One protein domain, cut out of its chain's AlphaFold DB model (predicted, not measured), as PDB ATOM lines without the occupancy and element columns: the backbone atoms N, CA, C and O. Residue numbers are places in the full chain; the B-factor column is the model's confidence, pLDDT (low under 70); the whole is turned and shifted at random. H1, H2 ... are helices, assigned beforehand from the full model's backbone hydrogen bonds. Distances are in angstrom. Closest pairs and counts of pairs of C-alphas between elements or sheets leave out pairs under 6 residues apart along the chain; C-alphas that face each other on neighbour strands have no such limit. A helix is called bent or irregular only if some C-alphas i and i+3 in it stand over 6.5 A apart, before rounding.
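What this domain is: This is residues 94 to 219 of the 335 residues of an uncharacterized protein of Laccaria amethystina LaAM-08-1 (UniProt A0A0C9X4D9). Look for two long helices, H4 and H2, side by side and running the same way, as the core of an elongated body. Short helices pack on this pair: H1 on H4, H3 on H2 near where H2 begins, and H6 steeply across H2, while the unnamed stretch 142 to 156 folds back from the end of H2 to H3. The printed part has 126 residues with six named helices, H1 to H6 in chain order, and no named strand; the class is all helix. It is only just compact, close to loose, with a radius of gyration of the C-alphas of 16.5 A, and it spans 52 by 28 by 22 A.

Where its parts are: Find C-alpha 167 at (62.681, 123.105, 200.302); from there H4, residues 167 to 194, runs 39.9 A to C-alpha 194 at (29.053, 124.546, 178.931). H2, residues 119 to 141, starts at C-alpha 119 at (66.163, 124.243, 184.010) and is 32.5 A long. H6 holds residues 204 to 212 and is 12.2 A long. The shorter helices are H1, residues 96 to 103, H3, residues 157 to 161, and H5, residues 198 to 201. H1 is irregular: C-alphas 98 and 101 are 8.1 A apart.

How they stand to each other: Start at H2, the hub, which touches H3, H4 and H6. With H4 it runs the same way at a shallow tilt of 34 degrees, only just short of steep; their closest C-alphas, of Leu 132 and Tyr 184, are 6.1 A apart. H4 touches H1 with residues 174 to 182 alone, opposite ways at a shallow tilt of 23 degrees, closest at the C-alphas of Tyr 97 and Lys 178, 4.7 A. H6 touches H2 at a steep tilt of 59 degrees, opposite ways, closest at the C-alphas of Cys 135 and Ala 206, 5.4 A. Helix packing is mostly aligned, but only just: 2 of these 3 pairs are at a shallow tilt. H3 only just touches H2, with 3 pairs of C-alphas within 8 A, the closest those of Leu 122 and Leu 160, 7.2 A. H5 touches no helix but is near H2. H1 and H6 are apart. Every O i to N i+4 pair is within hydrogen-bond range in H2, H4 and H6; H1 has 2 of 4, H3 has 0 of 1 but 2 of 2 O i to N i+3 pairs, and H5 is too short for such a pair.

The domain as a whole: The two C-alphas farthest apart, those of Pro 112 and Gly 197, are 52.0 A apart. The printed part has no cut. The links H1 to H2 and H2 to H3 are long, 15 residues each. Mean pLDDT of the printed part is 88.2; look for values under 70 at residues 101 to 113.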
ATOM      1  N   ASN A  94      51.475 111.734 182.359       85.00
ATOM      2  CA  ASN A  94      52.909 112.073 182.414       85.00
ATOM      3  C   ASN A  94      53.187 113.576 182.496       85.00
ATOM      4  O   ASN A  94      54.340 114.011 182.492       85.00
ATOM      5  N   GLU A  95      52.135 114.373 182.568       88.44
ATOM      6  CA  GLU A  95      52.211 115.816 182.616       88.44
ATOM      7  C   GLU A  95      52.792 116.260 183.960       88.44
ATOM      8  O   GLU A  95      52.473 115.722 185.030       88.44
ATOM      9  N   TRP A  96      53.663 117.269 183.922       87.56
ATOM     10  CA  TRP A  96      54.384 117.713 185.115       87.56
ATOM     11  C   TRP A  96      53.432 118.188 186.215       87.56
ATOM     12  O   TRP A  96      53.721 117.985 187.390       87.56
ATOM     13  N   TYR A  97      52.278 118.761 185.862       87.12
ATOM     14  CA  TYR A  97      51.271 119.216 186.821       87.12
ATOM     15  C   TYR A  97      50.500 118.066 187.485       87.12
ATOM     16  O   TYR A  97      49.818 118.296 188.477       87.12
ATOM     17  N   TYR A  98      50.642 116.817 187.035       84.06
ATOM     18  CA  TYR A  98      50.154 115.638 187.764       84.06
ATOM     19  C   TYR A  98      51.262 114.908 188.522       84.06
ATOM     20  O   TYR A  98      51.014 114.316 189.572       84.06
ATOM     21  N   GLN A  99      52.496 114.987 188.028       75.69
ATOM     22  CA  GLN A  99      53.638 114.253 188.574       75.69
ATOM     23  C   GLN A  99      54.605 115.116 189.387       75.69
ATOM     24  O   GLN A  99      55.707 114.663 189.693       75.69
ATOM     25  N   LEU A 100      54.236 116.351 189.736       71.00
ATOM     26  CA  LEU A 100      55.203 117.311 190.263       71.00
ATOM     27  C   LEU A 100      55.932 116.792 191.506       71.00
ATOM     28  O   LEU A 100      57.144 116.859 191.545       71.00
ATOM     29  N   HIS A 101      55.233 116.128 192.421       62.53
ATOM     30  CA  HIS A 101      55.785 115.480 193.622       62.53
ATOM     31  C   HIS A 101      56.867 114.418 193.330       62.53
ATOM     32  O   HIS A 101      57.734 114.167 194.161       62.53
ATOM     33  N   GLN A 102      56.823 113.778 192.156       55.16
ATOM     34  CA  GLN A 102      57.816 112.791 191.710       55.16
ATOM     35  C   GLN A 102      58.994 113.451 190.972       55.16
ATOM     36  O   GLN A 102      60.066 112.855 190.877       55.16
ATOM     37  N   ASN A 103      58.804 114.683 190.480       50.19
ATOM     38  CA  ASN A 103      59.716 115.391 189.579       50.19
ATOM     39  C   ASN A 103      60.242 116.737 190.127       50.19
ATOM     40  O   ASN A 103      61.106 117.341 189.492       50.19
ATOM     41  N   THR A 104      59.819 117.197 191.312       54.25
ATOM     42  CA  THR A 104      60.466 118.268 192.101       54.25
ATOM     43  C   THR A 104      61.728 117.737 192.765       54.25
ATOM     44  O   THR A 104      61.940 117.874 193.969       54.25
ATOM     45  N   LEU A 105      62.593 117.103 191.981       56.78
ATOM     46  CA  LEU A 105      63.962 116.922 192.416       56.78
ATOM     47  C   LEU A 105      64.609 118.311 192.354       56.78
ATOM     48  O   LEU A 105      64.587 118.927 191.280       56.78
ATOM     49  N   PRO A 106      65.132 118.844 193.478       60.28
ATOM     50  CA  PRO A 106      65.970 120.029 193.412       60.28
ATOM     51  C   PRO A 106      67.078 119.749 192.401       60.28
ATOM     52  O   PRO A 106      67.543 118.609 192.292       60.28
ATOM     53  N   ASP A 107      67.456 120.771 191.636       63.72
ATOM     54  CA  ASP A 107      68.575 120.660 190.708       63.72
ATOM     55  C   ASP A 107      69.748 119.987 191.449       63.72
ATOM     56  O   ASP A 107      70.115 120.464 192.528       63.72
ATOM     57  N   PRO A 108      70.287 118.853 190.960       62.56
ATOM     58  CA  PRO A 108      71.348 118.132 191.660       62.56
ATOM     59  C   PRO A 108      72.605 118.988 191.870       62.56
ATOM     60  O   PRO A 108      73.428 118.655 192.723       62.56
ATOM     61  N   GLU A 109      72.746 120.083 191.120       67.12
ATOM     62  CA  GLU A 109      73.821 121.065 191.275       67.12
ATOM     63  C   GLU A 109      73.462 122.214 192.236       67.12
ATOM     64  O   GLU A 109      74.336 122.998 192.617       67.12
ATOM     65  N   SER A 110      72.205 122.312 192.680       69.44
ATOM     66  CA  SER A 110      71.779 123.297 193.673       69.44
ATOM     67  C   SER A 110      72.208 122.891 195.083       69.44
ATOM     68  O   SER A 110      72.072 121.745 195.513       69.44
ATOM     69  N   ALA A 111      72.731 123.861 195.829       66.50
ATOM     70  CA  ALA A 111      73.107 123.695 197.224       66.50
ATOM     71  C   ALA A 111      72.347 124.714 198.081       66.50
ATOM     72  O   ALA A 111      72.221 125.879 197.680       66.50
ATOM     73  N   PRO A 112      71.880 124.328 199.283       64.50
ATOM     74  CA  PRO A 112      71.357 125.291 200.239       64.50
ATOM     75  C   PRO A 112      72.356 126.445 200.447       64.50
ATOM     76  O   PRO A 112      73.557 126.187 200.582       64.50
ATOM     77  N   PRO A 113      71.903 127.711 200.479       68.81
ATOM     78  CA  PRO A 113      70.508 128.149 200.592       68.81
ATOM     79  C   PRO A 113      69.814 128.486 199.258       68.81
ATOM     80  O   PRO A 113      68.745 129.068 199.294       68.81
ATOM     81  N   HIS A 114      70.386 128.161 198.094       80.31
ATOM     82  CA  HIS A 114      69.830 128.559 196.791       80.31
ATOM     83  C   HIS A 114      69.342 127.332 196.025       80.31
ATOM     84  O   HIS A 114      70.028 126.822 195.139       80.31
ATOM     85  N   LEU A 115      68.165 126.833 196.397       80.12
ATOM     86  CA  LEU A 115      67.538 125.724 195.685       80.12
ATOM     87  C   LEU A 115      66.922 126.235 194.384       80.12
ATOM     88  O   LEU A 115      66.309 127.304 194.355       80.12
ATOM     89  N   THR A 116      67.064 125.469 193.308       81.50
ATOM     90  CA  THR A 116      66.514 125.801 191.990       81.50
ATOM     91  C   THR A 116      65.764 124.609 191.411       81.50
ATOM     92  O   THR A 116      66.026 123.451 191.746       81.50
ATOM     93  N   ILE A 117      64.808 124.899 190.529       80.56
ATOM     94  CA  ILE A 117      64.143 123.883 189.711       80.56
ATOM     95  C   ILE A 117      65.054 123.541 188.542       80.56
ATOM     96  O   ILE A 117      65.676 124.428 187.957       80.56
ATOM     97  N   PHE A 118      65.093 122.261 188.173       82.94
ATOM     98  CA  PHE A 118      65.851 121.806 187.017       82.94
ATOM     99  C   PHE A 118      65.488 122.629 185.758       82.94
ATOM    100  O   PHE A 118      64.313 122.650 185.373       82.94
ATOM    101  N   PRO A 119      66.455 123.273 185.073       85.50
ATOM    102  CA  PRO A 119      66.163 124.243 184.010       85.50
ATOM    103  C   PRO A 119      65.274 123.711 182.880       85.50
ATOM    104  O   PRO A 119      64.444 124.438 182.334       85.50
ATOM    105  N   ARG A 120      65.401 122.420 182.544       86.69
ATOM    106  CA  ARG A 120      64.552 121.784 181.529       86.69
ATOM    107  C   ARG A 120      63.088 121.719 181.963       86.69
ATOM    108  O   ARG A 120      62.220 121.988 181.144       86.69
ATOM    109  N   LEU A 121      62.819 121.359 183.221       85.50
ATOM    110  CA  LEU A 121      61.457 121.302 183.752       85.50
ATOM    111  C   LEU A 121      60.845 122.704 183.791       85.50
ATOM    112  O   LEU A 121      59.704 122.884 183.384       85.50
ATOM    113  N   LEU A 122      61.639 123.700 184.189       87.62
ATOM    114  CA  LEU A 122      61.209 125.094 184.212       87.62
ATOM    115  C   LEU A 122      60.792 125.600 182.824       87.62
ATOM    116  O   LEU A 122      59.751 126.235 182.689       87.62
ATOM    117  N   SER A 123      61.571 125.274 181.789       90.62
ATOM    118  CA  SER A 123      61.239 125.638 180.407       90.62
ATOM    119  C   SER A 123      59.945 124.982 179.920       90.62
ATOM    120  O   SER A 123      59.216 125.606 179.155       90.62
ATOM    121  N   VAL A 124      59.667 123.741 180.338       92.25
ATOM    122  CA  VAL A 124      58.407 123.052 180.011       92.25
ATOM    123  C   VAL A 124      57.240 123.723 180.736       92.25
ATOM    124  O   VAL A 124      56.264 124.084 180.091       92.25
ATOM    125  N   MET A 125      57.374 123.993 182.040       91.31
ATOM    126  CA  MET A 125      56.356 124.706 182.823       91.31
ATOM    127  C   MET A 125      56.030 126.084 182.239       91.31
ATOM    128  O   MET A 125      54.859 126.432 182.117       91.31
ATOM    129  N   GLU A 126      57.050 126.873 181.880       94.50
ATOM    130  CA  GLU A 126      56.865 128.200 181.282       94.50
ATOM    131  C   GLU A 126      56.118 128.101 179.946       94.50
ATOM    132  O   GLU A 126      55.161 128.844 179.736       94.50
ATOM    133  N   CYS A 127      56.510 127.157 179.084       96.06
ATOM    134  CA  CYS A 127      55.855 126.918 177.800       96.06
ATOM    135  C   CYS A 127      54.381 126.521 177.980       96.06
ATOM    136  O   CYS A 127      53.498 127.176 177.425       96.06
ATOM    137  N   ASP A 128      54.100 125.509 178.800       96.25
ATOM    138  CA  ASP A 128      52.738 125.004 179.005       96.25
ATOM    139  C   ASP A 128      51.831 126.073 179.629       96.25
ATOM    140  O   ASP A 128      50.701 126.275 179.184       96.25
ATOM    141  N   LEU A 129      52.327 126.823 180.623       96.38
ATOM    142  CA  LEU A 129      51.573 127.917 181.237       96.38
ATOM    143  C   LEU A 129      51.278 129.049 180.248       96.38
ATOM    144  O   LEU A 129      50.188 129.617 180.298       96.38
ATOM    145  N   GLN A 130      52.213 129.389 179.356       97.69
ATOM    146  CA  GLN A 130      51.980 130.400 178.317       97.69
ATOM    147  C   GLN A 130      50.891 129.956 177.340       97.69
ATOM    148  O   GLN A 130      50.008 130.751 177.008       97.69
ATOM    149  N   VAL A 131      50.928 128.692 176.917       98.19
ATOM    150  CA  VAL A 131      49.927 128.106 176.020       98.19
ATOM    151  C   VAL A 131      48.546 128.101 176.684       98.19
ATOM    152  O   VAL A 131      47.587 128.643 176.126       98.19
ATOM    153  N   LEU A 132      48.450 127.591 177.915       98.38
ATOM    154  CA  LEU A 132      47.204 127.558 178.685       98.38
ATOM    155  C   LEU A 132      46.641 128.961 178.932       98.38
ATOM    156  O   LEU A 132      45.457 129.206 178.694       98.38
ATOM    157  N   GLN A 133      47.485 129.903 179.363       98.25
ATOM    158  CA  GLN A 133      47.068 131.283 179.600       98.25
ATOM    159  C   GLN A 133      46.562 131.941 178.312       98.25
ATOM    160  O   GLN A 133      45.560 132.653 178.350       98.25
ATOM    161  N   SER A 134      47.214 131.695 177.174       98.38
ATOM    162  CA  SER A 134      46.790 132.248 175.880       98.38
ATOM    163  C   SER A 134      45.405 131.737 175.477       98.38
ATOM    164  O   SER A 134      44.572 132.529 175.040       98.38
ATOM    165  N   CYS A 135      45.111 130.454 175.715       98.69
ATOM    166  CA  CYS A 135      43.779 129.886 175.488       98.69
ATOM    167  C   CYS A 135      42.718 130.520 176.401       98.69
ATOM    168  O   CYS A 135      41.637 130.892 175.944       98.69
ATOM    169  N   VAL A 136      43.030 130.702 177.689       98.50
ATOM    170  CA  VAL A 136      42.126 131.352 178.658       98.50
ATOM    171  C   VAL A 136      41.844 132.804 178.267       98.50
ATOM    172  O   VAL A 136      40.701 133.254 178.353       98.50
ATOM    173  N   VAL A 137      42.865 133.537 177.817       98.31
ATOM    174  CA  VAL A 137      42.715 134.911 177.320       98.31
ATOM    175  C   VAL A 137      41.846 134.935 176.065       98.31
ATOM    176  O   VAL A 137      40.902 135.716 176.029       98.31
ATOM    177  N   ALA A 138      42.084 134.042 175.099       98.44
ATOM    178  CA  ALA A 138      41.280 133.951 173.881       98.44
ATOM    179  C   ALA A 138      39.790 133.713 174.182       98.44
ATOM    180  O   ALA A 138      38.930 134.389 173.618       98.44
ATOM    181  N   VAL A 139      39.480 132.808 175.117       98.06
ATOM    182  CA  VAL A 139      38.106 132.589 175.595       98.06
ATOM    183  C   VAL A 139      37.548 133.849 176.253       98.06
ATOM    184  O   VAL A 139      36.442 134.270 175.934       98.06
ATOM    185  N   ALA A 140      38.302 134.480 177.152       97.25
ATOM    186  CA  ALA A 140      37.812 135.635 177.897       97.25
ATOM    187  C   ALA A 140      37.671 136.919 177.055       97.25
ATOM    188  O   ALA A 140      36.948 137.830 177.455       97.25
ATOM    189  N   GLU A 141      38.366 137.008 175.921       97.31
ATOM    190  CA  GLU A 141      38.235 138.083 174.929       97.31
ATOM    191  C   GLU A 141      37.159 137.790 173.870       97.31
ATOM    192  O   GLU A 141      36.819 138.668 173.074       97.31
ATOM    193  N   SER A 142      36.590 136.581 173.874       97.00
ATOM    194  CA  SER A 142      35.507 136.193 172.977       97.00
ATOM    195  C   SER A 142      34.270 137.071 173.165       97.00
ATOM    196  O   SER A 142      33.875 137.399 174.285       97.00
ATOM    197  N   SER A 143      33.574 137.383 172.069       95.75
ATOM    198  CA  SER A 143      32.362 138.212 172.103       95.75
ATOM    199  C   SER A 143      31.194 137.583 172.865       95.75
ATOM    200  O   SER A 143      30.271 138.296 173.258       95.75
ATOM    201  N   ILE A 144      31.204 136.259 173.040       95.56
ATOM    202  CA  ILE A 144      30.163 135.525 173.770       95.56
ATOM    203  C   ILE A 144      30.518 135.298 175.245       95.56
ATOM    204  O   ILE A 144      29.663 134.860 176.015       95.56
ATOM    205  N   PHE A 145      31.750 135.607 175.663       95.12
ATOM    206  CA  PHE A 145      32.142 135.508 177.063       95.12
ATOM    207  C   PHE A 145      31.560 136.692 177.854       95.12
ATOM    208  O   PHE A 145      31.781 137.851 177.485       95.12
ATOM    209  N   PRO A 146      30.804 136.465 178.945       92.88
ATOM    210  CA  PRO A 146      30.199 137.567 179.680       92.88
ATOM    211  C   PRO A 146      31.268 138.472 180.304       92.88
ATOM    212  O   PRO A 146      32.100 138.022 181.083       92.88
ATOM    213  N   ALA A 147      31.189 139.782 180.058       88.31
ATOM    214  CA  ALA A 147      32.202 140.750 180.503       88.31
ATOM    215  C   ALA A 147      32.449 140.794 182.029       88.31
ATOM    216  O   ALA A 147      33.468 141.313 182.478       88.31
ATOM    217  N   LYS A 148      31.503 140.293 182.832       90.44
ATOM    218  CA  LYS A 148      31.593 140.221 184.301       90.44
ATOM    219  C   LYS A 148      31.764 138.794 184.831       90.44
ATOM    220  O   LYS A 148      31.726 138.611 186.045       90.44
ATOM    221  N   ALA A 149      31.888 137.796 183.957       90.88
ATOM    222  CA  ALA A 149      32.132 136.431 184.394       90.88
ATOM    223  C   ALA A 149      33.520 136.328 185.039       90.88
ATOM    224  O   ALA A 149      34.487 136.946 184.588       90.88
ATOM    225  N   ALA A 150      33.600 135.548 186.115       93.81
ATOM    226  CA  ALA A 150      34.870 135.217 186.734       93.81
ATOM    227  C   ALA A 150      35.715 134.355 185.782       93.81
ATOM    228  O   ALA A 150      35.189 133.592 184.969       93.81
ATOM    229  N   ARG A 151      37.037 134.475 185.901       95.19
ATOM    230  CA  ARG A 151      38.025 133.686 185.158       95.19
ATOM    231  C   ARG A 151      39.264 133.462 186.026       95.19
ATOM    232  O   ARG A 151      39.485 134.258 186.947       95.19
ATOM    233  N   PRO A 152      40.085 132.438 185.741       95.81
ATOM    234  CA  PRO A 152      41.363 132.256 186.410       95.81
ATOM    235  C   PRO A 152      42.241 133.509 186.321       95.81
ATOM    236  O   PRO A 152      42.234 134.227 185.317       95.81
ATOM    237  N   GLY A 153      43.023 133.759 187.373       94.06
ATOM    238  CA  GLY A 153      44.029 134.820 187.370       94.06
ATOM    239  C   GLY A 153      45.126 134.563 186.333       94.06
ATOM    240  O   GLY A 153      45.421 133.418 185.994       94.06
ATOM    241  N   LEU A 154      45.743 135.633 185.829       95.12
ATOM    242  CA  LEU A 154      46.935 135.518 184.985       95.12
ATOM    243  C   LEU A 154      48.142 135.152 185.848       95.12
ATOM    244  O   LEU A 154      48.284 135.655 186.965       95.12
ATOM    245  N   TYR A 155      49.001 134.292 185.319       92.75
ATOM    246  CA  TYR A 155      50.166 133.823 186.038       92.75
ATOM    247  C   TYR A 155      51.305 134.841 185.942       92.75
ATOM    248  O   TYR A 155      51.608 135.381 184.876       92.75
ATOM    249  N   ASP A 156      51.968 135.095 187.066       92.19
ATOM    250  CA  ASP A 156      53.146 135.953 187.111       92.19
ATOM    251  C   ASP A 156      54.411 135.131 186.823       92.19
ATOM    252  O   ASP A 156      55.019 134.525 187.707       92.19
ATOM    253  N   PHE A 157      54.835 135.144 185.559       89.62
ATOM    254  CA  PHE A 157      56.025 134.431 185.084       89.62
ATOM    255  C   PHE A 157      57.335 134.894 185.734       89.62
ATOM    256  O   PHE A 157      58.345 134.195 185.624       89.62
ATOM    257  N   THR A 158      57.359 136.036 186.431       87.19
ATOM    258  CA  THR A 158      58.557 136.438 187.185       87.19
ATOM    259  C   THR A 158      58.835 135.494 188.354       87.19
ATOM    260  O   THR A 158      59.998 135.283 188.699       87.19
ATOM    261  N   GLN A 159      57.800 134.826 188.879       82.56
ATOM    262  CA  GLN A 159      57.929 133.862 189.971       82.56
ATOM    263  C   GLN A 159      58.719 132.612 189.555       82.56
ATOM    264  O   GLN A 159      59.362 131.998 190.399       82.56
ATOM    265  N   LEU A 160      58.748 132.261 188.260       80.00
ATOM    266  CA  LEU A 160      59.518 131.116 187.746       80.00
ATOM    267  C   LEU A 160      61.039 131.324 187.804       80.00
ATOM    268  O   LEU A 160      61.789 130.363 187.674       80.00
ATOM    269  N   LYS A 161      61.524 132.559 187.968       77.31
ATOM    270  CA  LYS A 161      62.934 132.913 187.710       77.31
ATOM    271  C   LYS A 161      63.775 133.111 188.980       77.31
ATOM    272  O   LYS A 161      64.913 133.564 188.880       77.31
ATOM    273  N   GLY A 162      63.236 132.792 190.160       75.69
ATOM    274  CA  GLY A 162      63.892 133.013 191.454       75.69
ATOM    275  C   GLY A 162      64.516 131.753 192.077       75.69
ATOM    276  O   GLY A 162      63.967 130.665 191.911       75.69
ATOM    277  N   PRO A 163      65.640 131.875 192.813       84.38
ATOM    278  CA  PRO A 163      66.095 130.826 193.725       84.38
ATOM    279  C   PRO A 163      65.175 130.739 194.954       84.38
ATOM    280  O   PRO A 163      64.537 131.722 195.334       84.38
ATOM    281  N   PHE A 164      65.141 129.571 195.593       84.00
ATOM    282  CA  PHE A 164      64.343 129.308 196.791       84.00
ATOM    283  C   PHE A 164      65.234 129.120 198.018       84.00
ATOM    284  O   PHE A 164      66.148 128.294 198.003       84.00
ATOM    285  N   ASP A 165      64.898 129.823 199.100       85.62
ATOM    286  CA  ASP A 165      65.661 129.817 200.357       85.62
ATOM    287  C   ASP A 165      65.500 128.512 201.163       85.62
ATOM    288  O   ASP A 165      66.238 128.244 202.114       85.62
ATOM    289  N   SER A 166      64.498 127.693 200.820       81.69
ATOM    290  CA  SER A 166      64.176 126.439 201.507       81.69
ATOM    291  C   SER A 166      63.430 125.444 200.609       81.69
ATOM    292  O   SER A 166      62.785 125.826 199.630       81.69
ATOM    293  N   ILE A 167      63.468 124.156 200.974       77.75
ATOM    294  CA  ILE A 167      62.681 123.105 200.302       77.75
ATOM    295  C   ILE A 167      61.188 123.433 200.394       77.75
ATOM    296  O   ILE A 167      60.482 123.374 199.398       77.75
ATOM    297  N   GLN A 168      60.732 123.904 201.555       76.50
ATOM    298  CA  GLN A 168      59.337 124.286 201.763       76.50
ATOM    299  C   GLN A 168      58.882 125.400 200.803       76.50
ATOM    300  O   GLN A 168      57.767 125.354 200.282       76.50
ATOM    301  N   SER A 169      59.724 126.410 200.555       78.94
ATOM    302  CA  SER A 169      59.411 127.465 199.581       78.94
ATOM    303  C   SER A 169      59.382 126.942 198.143       78.94
ATOM    304  O   SER A 169      58.522 127.364 197.376       78.94
ATOM    305  N   LEU A 170      60.267 126.000 197.802       78.56
ATOM    306  CA  LEU A 170      60.291 125.335 196.497       78.56
ATOM    307  C   LEU A 170      59.027 124.483 196.274       78.56
ATOM    308  O   LEU A 170      58.400 124.578 195.223       78.56
ATOM    309  N   GLU A 171      58.617 123.701 197.273       77.81
ATOM    310  CA  GLU A 171      57.387 122.896 197.244       77.81
ATOM    311  C   GLU A 171      56.140 123.783 197.145       77.81
ATOM    312  O   GLU A 171      55.273 123.553 196.304       77.81
ATOM    313  N   SER A 172      56.078 124.851 197.947       77.94
ATOM    314  CA  SER A 172      54.966 125.813 197.913       77.94
ATOM    315  C   SER A 172      54.834 126.471 196.540       77.94
ATOM    316  O   SER A 172      53.729 126.643 196.026       77.94
ATOM    317  N   PHE A 173      55.967 126.822 195.935       82.50
ATOM    318  CA  PHE A 173      56.014 127.345 194.581       82.50
ATOM    319  C   PHE A 173      55.532 126.315 193.555       82.50
ATOM    320  O   PHE A 173      54.644 126.623 192.759       82.50
ATOM    321  N   GLY A 174      56.059 125.089 193.604       81.19
ATOM    322  CA  GLY A 174      55.655 124.012 192.707       81.19
ATOM    323  C   GLY A 174      54.148 123.756 192.769       81.19
ATOM    324  O   GLY A 174      53.478 123.731 191.736       81.19
ATOM    325  N   ALA A 175      53.593 123.676 193.980       79.06
ATOM    326  CA  ALA A 175      52.160 123.526 194.193       79.06
ATOM    327  C   ALA A 175      51.360 124.681 193.567       79.06
ATOM    328  O   ALA A 175      50.341 124.443 192.925       79.06
ATOM    329  N   ASN A 176      51.815 125.932 193.691       83.56
ATOM    330  CA  ASN A 176      51.136 127.083 193.083       83.56
ATOM    331  C   ASN A 176      51.154 127.046 191.549       83.56
ATOM    332  O   ASN A 176      50.123 127.297 190.926       83.56
ATOM    333  N   VAL A 177      52.289 126.688 190.945       86.62
ATOM    334  CA  VAL A 177      52.427 126.538 189.486       86.62
ATOM    335  C   VAL A 177      51.502 125.439 188.966       86.62
ATOM    336  O   VAL A 177      50.734 125.659 188.028       86.62
ATOM    337  N   LYS A 178      51.519 124.275 189.620       87.75
ATOM    338  CA  LYS A 178      50.627 123.147 189.322       87.75
ATOM    339  C   LYS A 178      49.159 123.557 189.393       87.75
ATOM    340  O   LYS A 178      48.406 123.341 188.446       87.75
ATOM    341  N   ARG A 179      48.763 124.182 190.501       87.69
ATOM    342  CA  ARG A 179      47.399 124.671 190.718       87.69
ATOM    343  C   ARG A 179      46.961 125.628 189.631       87.69
ATOM    344  O   ARG A 179      45.835 125.516 189.171       87.69
ATOM    345  N   GLN A 180      47.834 126.539 189.207       92.00
ATOM    346  CA  GLN A 180      47.510 127.485 188.150       92.00
ATOM    347  C   GLN A 180      47.244 126.786 186.812       92.00
ATOM    348  O   GLN A 180      46.259 127.110 186.149       92.00
ATOM    349  N   ALA A 181      48.088 125.821 186.431       94.12
ATOM    350  CA  ALA A 181      47.881 125.035 185.217       94.12
ATOM    351  C   ALA A 181      46.540 124.280 185.265       94.12
ATOM    352  O   ALA A 181      45.755 124.346 184.320       94.12
ATOM    353  N   LEU A 182      46.233 123.639 186.397       94.44
ATOM    354  CA  LEU A 182      44.967 122.931 186.600       94.44
ATOM    355  C   LEU A 182      43.753 123.878 186.644       94.44
ATOM    356  O   LEU A 182      42.696 123.520 186.132       94.44
ATOM    357  N   ASP A 183      43.889 125.097 187.180       95.31
ATOM    358  CA  ASP A 183      42.832 126.126 187.156       95.31
ATOM    359  C   ASP A 183      42.527 126.579 185.723       95.31
ATOM    360  O   ASP A 183      41.357 126.731 185.367       95.31
ATOM    361  N   TYR A 184      43.553 126.724 184.875       98.19
ATOM    362  CA  TYR A 184      43.366 126.990 183.448       98.19
ATOM    363  C   TYR A 184      42.677 125.833 182.731       98.19
ATOM    364  O   TYR A 184      41.671 126.059 182.059       98.19
ATOM    365  N   LEU A 185      43.151 124.599 182.914       97.81
ATOM    366  CA  LEU A 185      42.537 123.416 182.303       97.81
ATOM    367  C   LEU A 185      41.076 123.243 182.742       97.81
ATOM    368  O   LEU A 185      40.212 122.993 181.907       97.81
ATOM    369  N   GLY A 186      40.778 123.440 184.029       97.38
ATOM    370  CA  GLY A 186      39.411 123.396 184.548       97.38
ATOM    371  C   GLY A 186      38.510 124.468 183.936       97.38
ATOM    372  O   GLY A 186      37.371 124.178 183.580       97.38
ATOM    373  N   PHE A 187      39.016 125.692 183.752       98.44
ATOM    374  CA  PHE A 187      38.280 126.761 183.068       98.44
ATOM    375  C   PHE A 187      37.994 126.439 181.602       98.44
ATOM    376  O   PHE A 187      36.860 126.609 181.155       98.44
ATOM    377  N   LEU A 188      38.990 125.942 180.867       98.56
ATOM    378  CA  LEU A 188      38.820 125.547 179.468       98.56
ATOM    379  C   LEU A 188      37.831 124.377 179.342       98.56
ATOM    380  O   LEU A 188      36.936 124.422 178.499       98.56
ATOM    381  N   ALA A 189      37.915 123.378 180.224       98.19
ATOM    382  CA  ALA A 189      36.983 122.251 180.258       98.19
ATOM    383  C   ALA A 189      35.554 122.719 180.562       98.19
ATOM    384  O   ALA A 189      34.611 122.356 179.864       98.19
ATOM    385  N   TRP A 190      35.382 123.577 181.569       97.88
ATOM    386  CA  TRP A 190      34.084 124.170 181.883       97.88
ATOM    387  C   TRP A 190      33.503 124.927 180.688       97.88
ATOM    388  O   TRP A 190      32.340 124.719 180.346       97.88
ATOM    389  N   TRP A 191      34.295 125.786 180.045       97.56
ATOM    390  CA  TRP A 191      33.828 126.611 178.935       97.56
ATOM    391  C   TRP A 191      33.379 125.769 177.739       97.56
ATOM    392  O   TRP A 191      32.261 125.950 177.254       97.56
ATOM    393  N   THR A 192      34.223 124.827 177.313       97.25
ATOM    394  CA  THR A 192      33.967 123.955 176.154       97.25
ATOM    395  C   THR A 192      32.770 123.033 176.357       97.25
ATOM    396  O   THR A 192      31.998 122.828 175.425       97.25
ATOM    397  N   LEU A 193      32.567 122.531 177.581       95.88
ATOM    398  CA  LEU A 193      31.427 121.674 177.918       95.88
ATOM    399  C   LEU A 193      30.134 122.470 178.151       95.88
ATOM    400  O   LEU A 193      29.042 121.941 177.964       95.88
ATOM    401  N   SER A 194      30.228 123.740 178.557       95.31
ATOM    402  CA  SER A 194      29.053 124.546 178.931       95.31
ATOM    403  C   SER A 194      28.538 125.465 177.827       95.31
ATOM    404  O   SER A 194      27.398 125.922 177.912       95.31
ATOM    405  N   THR A 195      29.346 125.762 176.811       95.38
ATOM    406  CA  THR A 195      29.026 126.774 175.797       95.38
ATOM    407  C   THR A 195      29.012 126.149 174.415       95.38
ATOM    408  O   THR A 195      30.046 125.727 173.920       95.38
ATOM    409  N   SER A 196      27.862 126.106 173.749       94.19
ATOM    410  CA  SER A 196      27.783 125.597 172.379       94.19
ATOM    411  C   SER A 196      28.357 126.592 171.361       94.19
ATOM    412  O   SER A 196      28.182 127.804 171.488       94.19
ATOM    413  N   GLY A 197      29.036 126.075 170.331       95.12
ATOM    414  CA  GLY A 197      29.601 126.884 169.243       95.12
ATOM    415  C   GLY A 197      30.716 127.840 169.675       95.12
ATOM    416  O   GLY A 197      30.929 128.855 169.016       95.12
ATOM    417  N   TRP A 198      31.381 127.565 170.801       96.38
ATOM    418  CA  TRP A 198      32.456 128.393 171.355       96.38
ATOM    419  C   TRP A 198      33.640 128.577 170.397       96.38
ATOM    420  O   TRP A 198      34.274 129.633 170.375       96.38
ATOM    421  N   ASP A 199      33.907 127.553 169.598       97.88
ATOM    422  CA  ASP A 199      34.965 127.441 168.602       97.88
ATOM    423  C   ASP A 199      34.838 128.486 167.486       97.88
ATOM    424  O   ASP A 199      35.838 128.940 166.936       97.88
ATOM    425  N   LEU A 200      33.618 128.952 167.207       97.75
ATOM    426  CA  LEU A 200      33.353 129.975 166.192       97.75
ATOM    427  C   LEU A 200      33.770 131.392 166.619       97.75
ATOM    428  O   LEU A 200      33.819 132.290 165.775       97.75
ATOM    429  N   TYR A 201      34.027 131.619 167.911       97.12
ATOM    430  CA  TYR A 201      34.218 132.958 168.484       97.12
ATOM    431  C   TYR A 201      35.601 133.183 169.097       97.12
ATOM    432  O   TYR A 201      35.796 134.176 169.806       97.12
ATOM    433  N   ILE A 202      36.550 132.284 168.847       98.06
ATOM    434  CA  ILE A 202      37.948 132.438 169.250       98.06
ATOM    435  C   ILE A 202      38.877 132.101 168.067       98.06
ATOM    436  O   ILE A 202      38.427 131.503 167.089       98.06
ATOM    437  N   PRO A 203      40.162 132.500 168.093       98.38
ATOM    438  CA  PRO A 203      41.104 132.166 167.025       98.38
ATOM    439  C   PRO A 203      41.270 130.651 166.841       98.38
ATOM    440  O   PRO A 203      41.376 129.926 167.828       98.38
ATOM    441  N   GLN A 204      41.386 130.188 165.589       98.12
ATOM    442  CA  GLN A 204      41.529 128.759 165.265       98.12
ATOM    443  C   GLN A 204      42.707 128.100 165.997       98.12
ATOM    444  O   GLN A 204      42.569 126.991 166.490       98.12
ATOM    445  N   GLU A 205      43.833 128.804 166.146       98.25
ATOM    446  CA  GLU A 205      45.001 128.301 166.885       98.25
ATOM    447  C   GLU A 205      44.664 127.952 168.348       98.25
ATOM    448  O   GLU A 205      45.173 126.971 168.887       98.25
ATOM    449  N   ALA A 206      43.777 128.725 168.988       98.38
ATOM    450  CA  ALA A 206      43.305 128.433 170.339       98.38
ATOM    451  C   ALA A 206      42.311 127.265 170.348       98.38
ATOM    452  O   ALA A 206      42.340 126.467 171.279       98.38
ATOM    453  N   VAL A 207      41.458 127.139 169.323       98.50
ATOM    454  CA  VAL A 207      40.557 125.984 169.166       98.50
ATOM    455  C   VAL A 207      41.364 124.694 169.068       98.50
ATOM    456  O   VAL A 207      41.134 123.785 169.860       98.50
ATOM    457  N   ASP A 208      42.335 124.648 168.154       98.38
ATOM    458  CA  ASP A 208      43.184 123.477 167.929       98.38
ATOM    459  C   ASP A 208      43.918 123.097 169.223       98.38
ATOM    460  O   ASP A 208      43.852 121.954 169.668       98.38
ATOM    461  N   CYS A 209      44.508 124.086 169.904       98.12
ATOM    462  CA  CYS A 209      45.183 123.867 171.179       98.12
ATOM    463  C   CYS A 209      44.246 123.345 172.284       98.12
ATOM    464  O   CYS A 209      44.642 122.487 173.071       98.12
ATOM    465  N   ILE A 210      43.021 123.870 172.383       98.25
ATOM    466  CA  ILE A 210      42.049 123.435 173.394       98.25
ATOM    467  C   ILE A 210      41.597 121.995 173.127       98.25
ATOM    468  O   ILE A 210      41.464 121.217 174.074       98.25
ATOM    469  N   LEU A 211      41.375 121.636 171.860       97.69
ATOM    470  CA  LEU A 211      41.001 120.280 171.461       97.69
ATOM    471  C   LEU A 211      42.137 119.280 171.710       97.69
ATOM    472  O   LEU A 211      41.873 118.179 172.192       97.69
ATOM    473  N   ASP A 212      43.390 119.680 171.474       97.06
ATOM    474  CA  ASP A 212      44.575 118.847 171.717       97.06
ATOM    475  C   ASP A 212      44.743 118.450 173.196       97.06
ATOM    476  O   ASP A 212      45.342 117.414 173.491       97.06
ATOM    477  N   PHE A 213      44.182 119.217 174.139       95.31
ATOM    478  CA  PHE A 213      44.175 118.842 175.559       95.31
ATOM    479  C   PHE A 213      43.230 117.677 175.892       95.31
ATOM    480  O   PHE A 213      43.311 117.150 177.001       95.31
ATOM    481  N   GLY A 214      42.309 117.292 174.998       95.12
ATOM    482  CA  GLY A 214      41.410 116.148 175.206       95.12
ATOM    483  C   GLY A 214      40.488 116.274 176.427       95.12
ATOM    484  O   GLY A 214      40.085 115.270 177.006       95.12
ATOM    485  N   LEU A 215      40.166 117.502 176.854       95.25
ATOM    486  CA  LEU A 215      39.552 117.789 178.161       95.25
ATOM    487  C   LEU A 215      38.215 117.083 178.410       95.25
ATOM    488  O   LEU A 215      37.863 116.856 179.568       95.25
ATOM    489  N   GLU A 216      37.460 116.759 177.365       93.31
ATOM    490  CA  GLU A 216      36.173 116.065 177.468       93.31
ATOM    491  C   GLU A 216      36.333 114.678 178.107       93.31
ATOM    492  O   GLU A 216      35.634 114.375 179.077       93.31
ATOM    493  N   ASP A 217      37.344 113.919 177.680       92.25
ATOM    494  CA  ASP A 217      37.557 112.516 178.054       92.25
ATOM    495  C   ASP A 217      38.178 112.325 179.448       92.25
ATOM    496  O   ASP A 217      38.188 111.220 179.998       92.25
ATOM    497  N   HIS A 218      38.712 113.390 180.052       93.56
ATOM    498  CA  HIS A 218      39.330 113.299 181.373       93.56
ATOM    499  C   HIS A 218      38.284 113.138 182.489       93.56
ATOM    500  O   HIS A 218      37.302 113.882 182.516       93.56
ATOM    501  N   PRO A 219      38.515 112.278 183.497       94.69
ATOM    502  CA  PRO A 219      37.765 112.327 184.745       94.69
ATOM    503  C   PRO A 219      37.879 113.713 185.375       94.69
ATOM    504  O   PRO A 219      38.917 114.369 185.279       94.69
TER     505      PRO A 219